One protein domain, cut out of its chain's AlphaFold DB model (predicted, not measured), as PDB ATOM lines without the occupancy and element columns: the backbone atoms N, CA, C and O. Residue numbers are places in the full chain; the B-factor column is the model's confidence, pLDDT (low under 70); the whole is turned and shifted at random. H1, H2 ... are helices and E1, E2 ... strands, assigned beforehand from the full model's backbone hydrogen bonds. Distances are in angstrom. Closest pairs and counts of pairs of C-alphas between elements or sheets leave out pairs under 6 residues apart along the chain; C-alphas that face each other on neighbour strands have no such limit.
ATOM      1  N   THR A  31      11.760  25.216 -23.134       87.44
ATOM      2  CA  THR A  31      12.231  24.229 -22.164       87.44
ATOM      3  C   THR A  31      13.709  24.452 -21.896       87.44
ATOM      4  O   THR A  31      14.421  24.923 -22.778       87.44
ATOM      5  N   ILE A  32      14.171  24.158 -20.685       87.12
ATOM      6  CA  ILE A  32      15.577  24.309 -20.300       87.12
ATOM      7  C   ILE A  32      16.128  22.925 -19.988       87.12
ATOM      8  O   ILE A  32      15.582  22.239 -19.125       87.12
ATOM      9  N   ASP A  33      17.169  22.511 -20.703       88.19
ATOM     10  CA  ASP A  33      17.775  21.187 -20.600       88.19
ATOM     11  C   ASP A  33      19.292  21.258 -20.894       88.19
ATOM     12  O   ASP A  33      19.669  21.557 -22.036       88.19
ATOM     13  N   PRO A  34      20.179  21.030 -19.903       87.88
ATOM     14  CA  PRO A  34      19.884  20.706 -18.503       87.88
ATOM     15  C   PRO A  34      19.603  21.953 -17.643       87.88
ATOM     16  O   PRO A  34      20.243  22.998 -17.789       87.88
ATOM     17  N   ALA A  35      18.679  21.823 -16.691       89.94
ATOM     18  CA  ALA A  35      18.417  22.799 -15.635       89.94
ATOM     19  C   ALA A  35      18.779  22.224 -14.257       89.94
ATOM     20  O   ALA A  35      18.407  21.096 -13.930       89.94
ATOM     21  N   HIS A  36      19.453  23.025 -13.434       89.19
ATOM     22  CA  HIS A  36      19.733  22.737 -12.030       89.19
ATOM     23  C   HIS A  36      18.723  23.481 -11.159       89.19
ATOM     24  O   HIS A  36      18.618  24.706 -11.229       89.19
ATOM     25  N   VAL A  37      17.978  22.752 -10.334       89.12
ATOM     26  CA  VAL A  37      16.925  23.316  -9.486       89.12
ATOM     27  C   VAL A  37      17.148  22.905  -8.039       89.12
ATOM     28  O   VAL A  37      17.324  21.722  -7.741       89.12
ATOM     29  N   VAL A  38      17.099  23.886  -7.140       89.44
ATOM     30  CA  VAL A  38      17.110  23.656  -5.694       89.44
ATOM     31  C   VAL A  38      15.679  23.381  -5.237       89.44
ATOM     32  O   VAL A  38      14.810  24.251  -5.320       89.44
ATOM     33  N   LEU A  39      15.425  22.159  -4.782       87.12
ATOM     34  CA  LEU A  39      14.134  21.725  -4.257       87.12
ATOM     35  C   LEU A  39      14.212  21.524  -2.742       87.12
ATOM     36  O   LEU A  39      15.290  21.353  -2.174       87.12
ATOM     37  N   GLU A  40      13.048  21.512  -2.101       86.50
ATOM     38  CA  GLU A  40      12.898  21.366  -0.653       86.50
ATOM     39  C   GLU A  40      11.841  20.315  -0.309       86.50
ATOM     40  O   GLU A  40      10.858  20.129  -1.036       86.50
ATOM     41  N   GLY A  41      12.032  19.649   0.833       80.81
ATOM     42  CA  GLY A  41      11.015  18.797   1.451       80.81
ATOM     43  C   GLY A  41      10.481  17.699   0.524       80.81
ATOM     44  O   GLY A  41      11.244  16.917  -0.038       80.81
ATOM     45  N   VAL A  42       9.156  17.645   0.357       81.56
ATOM     46  CA  VAL A  42       8.459  16.597  -0.417       81.56
ATOM     47  C   VAL A  42       8.830  16.584  -1.904       81.56
ATOM     48  O   VAL A  42       8.798  15.531  -2.541       81.56
ATOM     49  N   SER A  43       9.231  17.731  -2.460       83.19
ATOM     50  CA  SER A  43       9.663  17.824  -3.858       83.19
ATOM     51  C   SER A  43      10.993  17.107  -4.091       83.19
ATOM     52  O   SER A  43      11.229  16.608  -5.191       83.19
ATOM     53  N   CYS A  44      11.838  16.993  -3.060       83.81
ATOM     54  CA  CYS A  44      13.080  16.224  -3.134       83.81
ATOM     55  C   CYS A  44      12.842  14.723  -3.241       83.81
ATOM     56  O   CYS A  44      13.505  14.053  -4.033       83.81
ATOM     57  N   ASP A  45      11.872  14.213  -2.484       81.38
ATOM     58  CA  ASP A  45      11.517  12.794  -2.512       81.38
ATOM     59  C   ASP A  45      10.887  12.426  -3.853       81.38
ATOM     60  O   ASP A  45      11.251  11.417  -4.456       81.38
ATOM     61  N   ALA A  46      10.013  13.297  -4.368       80.62
ATOM     62  CA  ALA A  46       9.413  13.136  -5.688       80.62
ATOM     63  C   ALA A  46      10.468  13.151  -6.808       80.62
ATOM     64  O   ALA A  46      10.386  12.354  -7.741       80.62
ATOM     65  N   ALA A  47      11.484  14.014  -6.705       79.88
ATOM     66  CA  ALA A  47      12.582  14.075  -7.668       79.88
ATOM     67  C   ALA A  47      13.610  12.939  -7.502       79.88
ATOM     68  O   ALA A  47      14.485  12.796  -8.354       79.88
ATOM     69  N   ALA A  48      13.531  12.158  -6.416       78.06
ATOM     70  CA  ALA A  48      14.542  11.186  -5.988       78.06
ATOM     71  C   ALA A  48      15.978  11.745  -5.997       78.06
ATOM     72  O   ALA A  48      16.947  11.022  -6.241       78.06
ATOM     73  N   ALA A  49      16.110  13.046  -5.740       78.44
ATOM     74  CA  ALA A  49      17.388  13.735  -5.728       78.44
ATOM     75  C   ALA A  49      18.082  13.540  -4.375       78.44
ATOM     76  O   ALA A  49      17.443  13.466  -3.322       78.44
ATOM     77  N   LYS A  50      19.417  13.473  -4.390       76.00
ATOM     78  CA  LYS A  50      20.199  13.326  -3.160       76.00
ATOM     79  C   LYS A  50      20.033  14.587  -2.309       76.00
ATOM     80  O   LYS A  50      20.369  15.687  -2.749       76.00
ATOM     81  N   ARG A  51      19.510  14.419  -1.093       78.00
ATOM     82  CA  ARG A  51      19.395  15.505  -0.117       78.00
ATOM     83  C   ARG A  51      20.784  15.971   0.316       78.00
ATOM     84  O   ARG A  51      21.695  15.162   0.496       78.00
ATOM     85  N   VAL A  52      20.916  17.279   0.463       78.44
ATOM     86  CA  VAL A  52      22.068  17.970   1.038       78.44
ATOM     87  C   VAL A  52      21.706  18.338   2.479       78.44
ATOM     88  O   VAL A  52      20.524  18.492   2.810       78.44
ATOM     89  N   ASP A  53      22.706  18.447   3.351       67.81
ATOM     90  CA  ASP A  53      22.499  18.870   4.738       67.81
ATOM     91  C   ASP A  53      21.728  20.202   4.780       67.81
ATOM     92  O   ASP A  53      22.097  21.168   4.114       67.81
ATOM     93  N   GLY A  54      20.611  20.226   5.517       71.25
ATOM     94  CA  GLY A  54      19.697  21.376   5.596       71.25
ATOM     95  C   GLY A  54      18.294  21.161   5.016       71.25
ATOM     96  O   GLY A  54      17.467  22.056   5.127       71.25
ATOM     97  N   GLY A  55      17.986  19.992   4.436       78.12
ATOM     98  CA  GLY A  55      16.626  19.667   3.956       78.12
ATOM     99  C   GLY A  55      16.330  20.072   2.506       78.12
ATOM    100  O   GLY A  55      15.198  19.919   2.037       78.12
ATOM    101  N   TYR A  56      17.360  20.525   1.795       84.62
ATOM    102  CA  TYR A  56      17.332  20.876   0.378       84.62
ATOM    103  C   TYR A  56      17.912  19.737  -0.462       84.62
ATOM    104  O   TYR A  56      18.682  18.906   0.025       84.62
ATOM    105  N   CYS A  57      17.596  19.700  -1.749       86.88
ATOM    106  CA  CYS A  57      18.268  18.834  -2.710       86.88
ATOM    107  C   CYS A  57      18.467  19.565  -4.036       86.88
ATOM    108  O   CYS A  57      17.662  20.407  -4.431       86.88
ATOM    109  N   ASN A  58      19.536  19.203  -4.738       88.00
ATOM    110  CA  ASN A  58      19.786  19.681  -6.091       88.00
ATOM    111  C   ASN A  58      19.287  18.629  -7.075       88.00
ATOM    112  O   ASN A  58      19.837  17.528  -7.139       88.00
ATOM    113  N   ALA A  59      18.247  18.970  -7.826       89.06
ATOM    114  CA  ALA A  59      17.729  18.140  -8.900       89.06
ATOM    115  C   ALA A  59      18.198  18.693 -10.248       89.06
ATOM    116  O   ALA A  59      18.183  19.902 -10.478       89.06
ATOM    117  N   ILE A  60      18.618  17.790 -11.132       90.44
ATOM    118  CA  ILE A  60      19.019  18.107 -12.502       90.44
ATOM    119  C   ILE A  60      17.991  17.482 -13.431       90.44
ATOM    120  O   ILE A  60      17.537  16.359 -13.195       90.44
ATOM    121  N   GLY A  61      17.595  18.214 -14.462       90.75
ATOM    122  CA  GLY A  61      16.734  17.670 -15.495       90.75
ATOM    123  C   GLY A  61      16.161  18.740 -16.402       90.75
ATOM    124  O   GLY A  61      16.667  19.859 -16.480       90.75
ATOM    125  N   LYS A  62      15.071  18.391 -17.072       91.94
ATOM    126  CA  LYS A  62      14.398  19.271 -18.014       91.94
ATOM    127  C   LYS A  62      13.363  20.131 -17.304       91.94
ATOM    128  O   LYS A  62      12.389  19.618 -16.751       91.94
ATOM    129  N   LEU A  63      13.534  21.446 -17.360       91.50
ATOM    130  CA  LEU A  63      12.555  22.407 -16.868       91.50
ATOM    131  C   LEU A  63      11.603  22.819 -17.994       91.50
ATOM    132  O   LEU A  63      12.018  23.103 -19.117       91.50
ATOM    133  N   SER A  64      10.316  22.884 -17.683       90.50
ATOM    134  CA  SER A  64       9.263  23.344 -18.585       90.50
ATOM    135  C   SER A  64       8.320  24.302 -17.867       90.50
ATOM    136  O   SER A  64       8.154  24.243 -16.644       90.50
ATOM    137  N   TYR A  65       7.698  25.192 -18.633       87.56
ATOM    138  CA  TYR A  65       6.787  26.205 -18.116       87.56
ATOM    139  C   TYR A  65       5.383  25.969 -18.666       87.56
ATOM    140  O   TYR A  65       5.194  25.688 -19.842       87.56
ATOM    141  N   SER A  66       4.362  26.091 -17.825       85.25
ATOM    142  CA  SER A  66       2.983  26.126 -18.305       85.25
ATOM    143  C   SER A  66       2.606  27.536 -18.758       85.25
ATOM    144  O   SER A  66       3.196  28.525 -18.320       85.25
ATOM    145  N   VAL A  67       1.547  27.652 -19.564       80.12
ATOM    146  CA  VAL A  67       0.987  28.952 -19.983       80.12
ATOM    147  C   VAL A  67       0.585  29.810 -18.774       80.12
ATOM    148  O   VAL A  67       0.707  31.034 -18.791       80.12
ATOM    149  N   VAL A  68       0.163  29.184 -17.672       83.94
ATOM    150  CA  VAL A  68      -0.177  29.895 -16.428       83.94
ATOM    151  C   VAL A  68       1.053  30.297 -15.603       83.94
ATOM    152  O   VAL A  68       0.917  31.078 -14.663       83.94
ATOM    153  N   GLY A  69       2.263  29.889 -15.998       79.81
ATOM    154  CA  GLY A  69       3.528  30.229 -15.336       79.81
ATOM    155  C   GLY A  69       3.950  29.238 -14.248       79.81
ATOM    156  O   GLY A  69       4.832  29.547 -13.446       79.81
ATOM    157  N   THR A  70       3.319  28.063 -14.195       88.88
ATOM    158  CA  THR A  70       3.751  26.960 -13.328       88.88
ATOM    159  C   THR A  70       5.018  26.343 -13.900       88.88
ATOM    160  O   THR A  70       5.091  26.089 -15.099       88.88
ATOM    161  N   ARG A  71       6.000  26.084 -13.040       90.56
ATOM    162  CA  ARG A  71       7.278  25.478 -13.410       90.56
ATOM    163  C   ARG A  71       7.235  23.985 -13.106       90.56
ATOM    164  O   ARG A  71       6.845  23.599 -12.004       90.56
ATOM    165  N   TRP A  72       7.637  23.167 -14.065       91.81
ATOM    166  CA  TRP A  72       7.678  21.715 -13.940       91.81
ATOM    167  C   TRP A  72       9.070  21.211 -14.275       91.81
ATOM    168  O   TRP A  72       9.586  21.503 -15.352       91.81
ATOM    169  N   LEU A  73       9.656  20.445 -13.363       91.69
ATOM    170  CA  LEU A  73      10.915  19.750 -13.571       91.69
ATOM    171  C   LEU A  73      10.634  18.282 -13.876       91.69
ATOM    172  O   LEU A  73       9.949  17.604 -13.108       91.69
ATOM    173  N   THR A  74      11.196  17.793 -14.969       93.00
ATOM    174  CA  THR A  74      11.326  16.367 -15.264       93.00
ATOM    175  C   THR A  74      12.756  15.953 -14.923       93.00
ATOM    176  O   THR A  74      13.669  16.375 -15.636       93.00
ATOM    177  N   PRO A  75      12.981  15.196 -13.832       90.75
ATOM    178  CA  PRO A  75      14.323  14.799 -13.414       90.75
ATOM    179  C   PRO A  75      15.049  13.964 -14.476       90.75
ATOM    180  O   PRO A  75      14.436  13.187 -15.214       90.75
ATOM    181  N   GLU A  76      16.371  14.098 -14.529       88.44
ATOM    182  CA  GLU A  76      17.219  13.307 -15.418       88.44
ATOM    183  C   GLU A  76      17.081  11.803 -15.120       88.44
ATOM    184  O   GLU A  76      17.030  11.369 -13.969       88.44
ATOM    185  N   GLY A  77      16.956  10.993 -16.174       84.69
ATOM    186  CA  GLY A  77      16.756   9.546 -16.052       84.69
ATOM    187  C   GLY A  77      15.352   9.111 -15.608       84.69
ATOM    188  O   GLY A  77      15.117   7.908 -15.493       84.69
ATOM    189  N   ARG A  78      14.410  10.044 -15.383       86.12
ATOM    190  CA  ARG A  78      13.012   9.752 -15.000       86.12
ATOM    191  C   ARG A  78      12.001  10.574 -15.813       86.12
ATOM    192  O   ARG A  78      11.388  11.504 -15.285       86.12
ATOM    193  N   PRO A  79      11.812  10.257 -17.107       85.38
ATOM    194  CA  PRO A  79      10.939  11.029 -17.999       85.38
ATOM    195  C   PRO A  79       9.448  10.975 -17.618       85.38
ATOM    196  O   PRO A  79       8.663  11.821 -18.049       85.38
ATOM    197  N   ASP A  80       9.055   9.982 -16.826       87.56
ATOM    198  CA  ASP A  80       7.707   9.743 -16.312       87.56
ATOM    199  C   ASP A  80       7.363  10.594 -15.079       87.56
ATOM    200  O   ASP A  80       6.186  10.798 -14.772       87.56
ATOM    201  N   VAL A  81       8.368  11.154 -14.402       87.50
ATOM    202  CA  VAL A  81       8.177  11.965 -13.200       87.50
ATOM    203  C   VAL A  81       8.144  13.449 -13.559       87.50
ATOM    204  O   VAL A  81       9.005  13.965 -14.272       87.50
ATOM    205  N   ARG A  82       7.157  14.175 -13.022       89.81
ATOM    206  CA  ARG A  82       7.123  15.642 -13.063       89.81
ATOM    207  C   ARG A  82       6.928  16.201 -11.672       89.81
ATOM    208  O   ARG A  82       5.942  15.898 -11.006       89.81
ATOM    209  N   VAL A  83       7.848  17.062 -11.271       90.75
ATOM    210  CA  VAL A  83       7.823  17.737  -9.977       90.75
ATOM    211  C   VAL A  83       7.509  19.203 -10.210       90.75
ATOM    212  O   VAL A  83       8.138  19.863 -11.038       90.75
ATOM    213  N   GLN A  84       6.512  19.720  -9.499       91.06
ATOM    214  CA  GLN A  84       6.225  21.145  -9.534       91.06
ATOM    215  C   GLN A  84       7.324  21.896  -8.781       91.06
ATOM    216  O   GLN A  84       7.599  21.605  -7.619       91.06
ATOM    217  N   VAL A  85       7.937  22.876  -9.442       88.69
ATOM    218  CA  VAL A  85       8.990  23.706  -8.853       88.69
ATOM    219  C   VAL A  85       8.351  24.958  -8.239       88.69
ATOM    220  O   VAL A  85       7.702  25.725  -8.965       88.69
ATOM    221  N   PRO A  86       8.499  25.185  -6.921       85.50
ATOM    222  CA  PRO A  86       8.077  26.423  -6.273       85.50
ATOM    223  C   PRO A  86       8.711  27.660  -6.921       85.50
ATOM    224  O   PRO A  86       9.808  27.614  -7.473       85.50
ATOM    225  N   LYS A  87       8.029  28.807  -6.854       82.12
ATOM    226  CA  LYS A  87       8.565  30.051  -7.436       82.12
ATOM    227  C   LYS A  87       9.820  30.552  -6.717       82.12
ATOM    228  O   LYS A  87      10.674  31.130  -7.385       82.12
ATOM    229  N   GLU A  88       9.894  30.286  -5.415       81.25
ATOM    230  CA  GLU A  88      10.994  30.642  -4.508       81.25
ATOM    231  C   GLU A  88      12.252  29.784  -4.729       81.25
ATOM    232  O   GLU A  88      13.334  30.135  -4.271       81.25
ATOM    233  N   SER A  89      12.135  28.659  -5.446       82.19
ATOM    234  CA  SER A  89      13.262  27.764  -5.706       82.19
ATOM    235  C   SER A  89      14.302  28.409  -6.619       82.19
ATOM    236  O   SER A  89      13.973  28.957  -7.677       82.19
ATOM    237  N   GLY A  90      15.574  28.270  -6.240       83.19
ATOM    238  CA  GLY A  90      16.708  28.664  -7.070       83.19
ATOM    239  C   GLY A  90      16.811  27.794  -8.323       83.19
ATOM    240  O   GLY A  90      16.737  26.567  -8.241       83.19
ATOM    241  N   ILE A  91      16.983  28.432  -9.482       85.81
ATOM    242  CA  ILE A  91      17.156  27.771 -10.778       85.81
ATOM    243  C   ILE A  91      18.446  28.300 -11.404       85.81
ATOM    244  O   ILE A  91      18.620  29.511 -11.534       85.81
ATOM    245  N   ALA A  92      19.327  27.393 -11.813       87.12
ATOM    246  CA  ALA A  92      20.550  27.698 -12.538       87.12
ATOM    247  C   ALA A  92      20.619  26.856 -13.817       87.12
ATOM    248  O   ALA A  92      20.265  25.679 -13.825       87.12
ATOM    249  N   PHE A  93      21.075  27.455 -14.909       85.31
ATOM    250  CA  PHE A  93      21.271  26.771 -16.182       85.31
ATOM    251  C   PHE A  93      22.418  27.423 -16.948       85.31
ATOM    252  O   PHE A  93      22.705  28.609 -16.774       85.31
ATOM    253  N   GLY A  94      23.106  26.623 -17.759       77.81
ATOM    254  CA  GLY A  94      24.196  27.101 -18.604       77.81
ATOM    255  C   GLY A  94      23.685  27.874 -19.820       77.81
ATOM    256  O   GLY A  94      22.549  27.693 -20.264       77.81
ATOM    257  N   ALA A  95      24.549  28.709 -20.398       76.12
ATOM    258  CA  ALA A  95      24.271  29.335 -21.685       76.12
ATOM    259  C   ALA A  95      24.030  28.253 -22.754       76.12
ATOM    260  O   ALA A  95      24.819  27.318 -22.880       76.12
ATOM    261  N   GLY A  96      22.936  28.372 -23.511       75.94
ATOM    262  CA  GLY A  96      22.561  27.400 -24.546       75.94
ATOM    263  C   GLY A  96      21.761  26.186 -24.058       75.94
ATOM    264  O   GLY A  96      21.422  25.337 -24.875       75.94
ATOM    265  N   ALA A  97      21.407  26.111 -22.769       81.81
ATOM    266  CA  ALA A  97      20.480  25.092 -22.255       81.81
ATOM    267  C   ALA A  97      19.013  25.355 -22.656       81.81
ATOM    268  O   ALA A  97      18.131  24.547 -22.384       81.81
ATOM    269  N   GLU A  98      18.728  26.502 -23.267       83.31
ATOM    270  CA  GLU A  98      17.394  26.914 -23.679       83.31
ATOM    271  C   GLU A  98      17.010  26.299 -25.026       83.31
ATOM    272  O   GLU A  98      17.634  26.561 -26.053       83.31
ATOM    273  N   HIS A  99      15.920  25.538 -25.033       83.56
ATOM    274  CA  HIS A  99      15.400  24.866 -26.216       83.56
ATOM    275  C   HIS A  99      13.975  25.311 -26.505       83.56
ATOM    276  O   HIS A  99      13.079  25.182 -25.666       83.56
ATOM    277  N   PHE A 100      13.753  25.769 -27.734       80.88
ATOM    278  CA  PHE A 100      12.421  25.988 -28.283       80.88
ATOM    279  C   PHE A 100      12.021  24.810 -29.180       80.88
ATOM    280  O   PHE A 100      12.854  24.307 -29.942       80.88
TER     281      PHE A 100
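This is residues 31 to 100 of the 145 residues of an uncharacterized protein of Candidatus Burkholderia verschuerenii (UniProt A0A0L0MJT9). This is a small, strongly twisted sheet of five strands, folded over on itself by sharp bends in its two long strands, E1 and E2, into a partial barrel that is not closed; E4 comes round near the last residues of E1. The one short helix, H1, packs in this fold between E2 and E4, and a hairpin end, residues 52 to 54, makes one tip of the long axis. The printed part has 70 residues with one named helix and five named strands, in the order E1, H1, E2, E3, E4, E5, and its class is mostly strand. The sheet runs E4, E3, E2, E1, E5, all antiparallel. The whole is compact, with a radius of gyration of the C-alphas of 11.3 A, rounded, and spans 34 by 25 by 24 A.

Look first at inner strands E1, residues 31 to 40, and E2, residues 56 to 65, antiparallel at 145 degrees; N 37 and O 59 are 2.9 A apart, within hydrogen-bond range. E1 bends by 89 degrees at residue 34, and E2 by 86 degrees at residue 61. Beside E2 find E3, residues 71 to 75, its hairpin partner, with N 72 and O 64 at 2.8 A. E3 also forms a hairpin with edge strand E4, residues 83 to 85, where N 83 and O 73 are 2.8 A apart; E2, E3 and E4 are a meander, each strand the antiparallel neighbour of the one before. The other edge strand is E5, residues 91 to 93, beside E1, with N 36 and O 92 at 2.8 A. E3 and E5 are apart. The closest C-alphas of E1 and E4, those of Leu 39 and Val 85, are 7.2 A apart. H1, residues 42 to 47, is on the sheet at a height over the sheet of 6.7 A, only just over none of the strands, with 2 C-alphas falling on E4 and 2 on E1. Its closest C-alphas to E2 are Cys 44 and Cys 57, 5.8 A. In H1 every O i to N i+4 pair is within hydrogen-bond range.

Find C-alpha 31 at (12.231, 24.229, -22.164); E1 runs 21.7 A to C-alpha 40 at (12.898, 21.366, -0.653). H1 is 8.7 A long, E2 21.9 A, E3 12.8 A, E4 6.2 A, and E5 6.9 A, ending at C-alpha 93 at (21.271, 26.771, -16.182).

The C-alphas farthest apart, those of Asp 53 and Phe 100, are 35.3 A apart. Residues 31 to 32 of E1 pair with residues 98 to 99, antiparallel. The printed part has no cut, and no link is long. The mean pLDDT of the printed part is 84.8, and residue 53 is under 70.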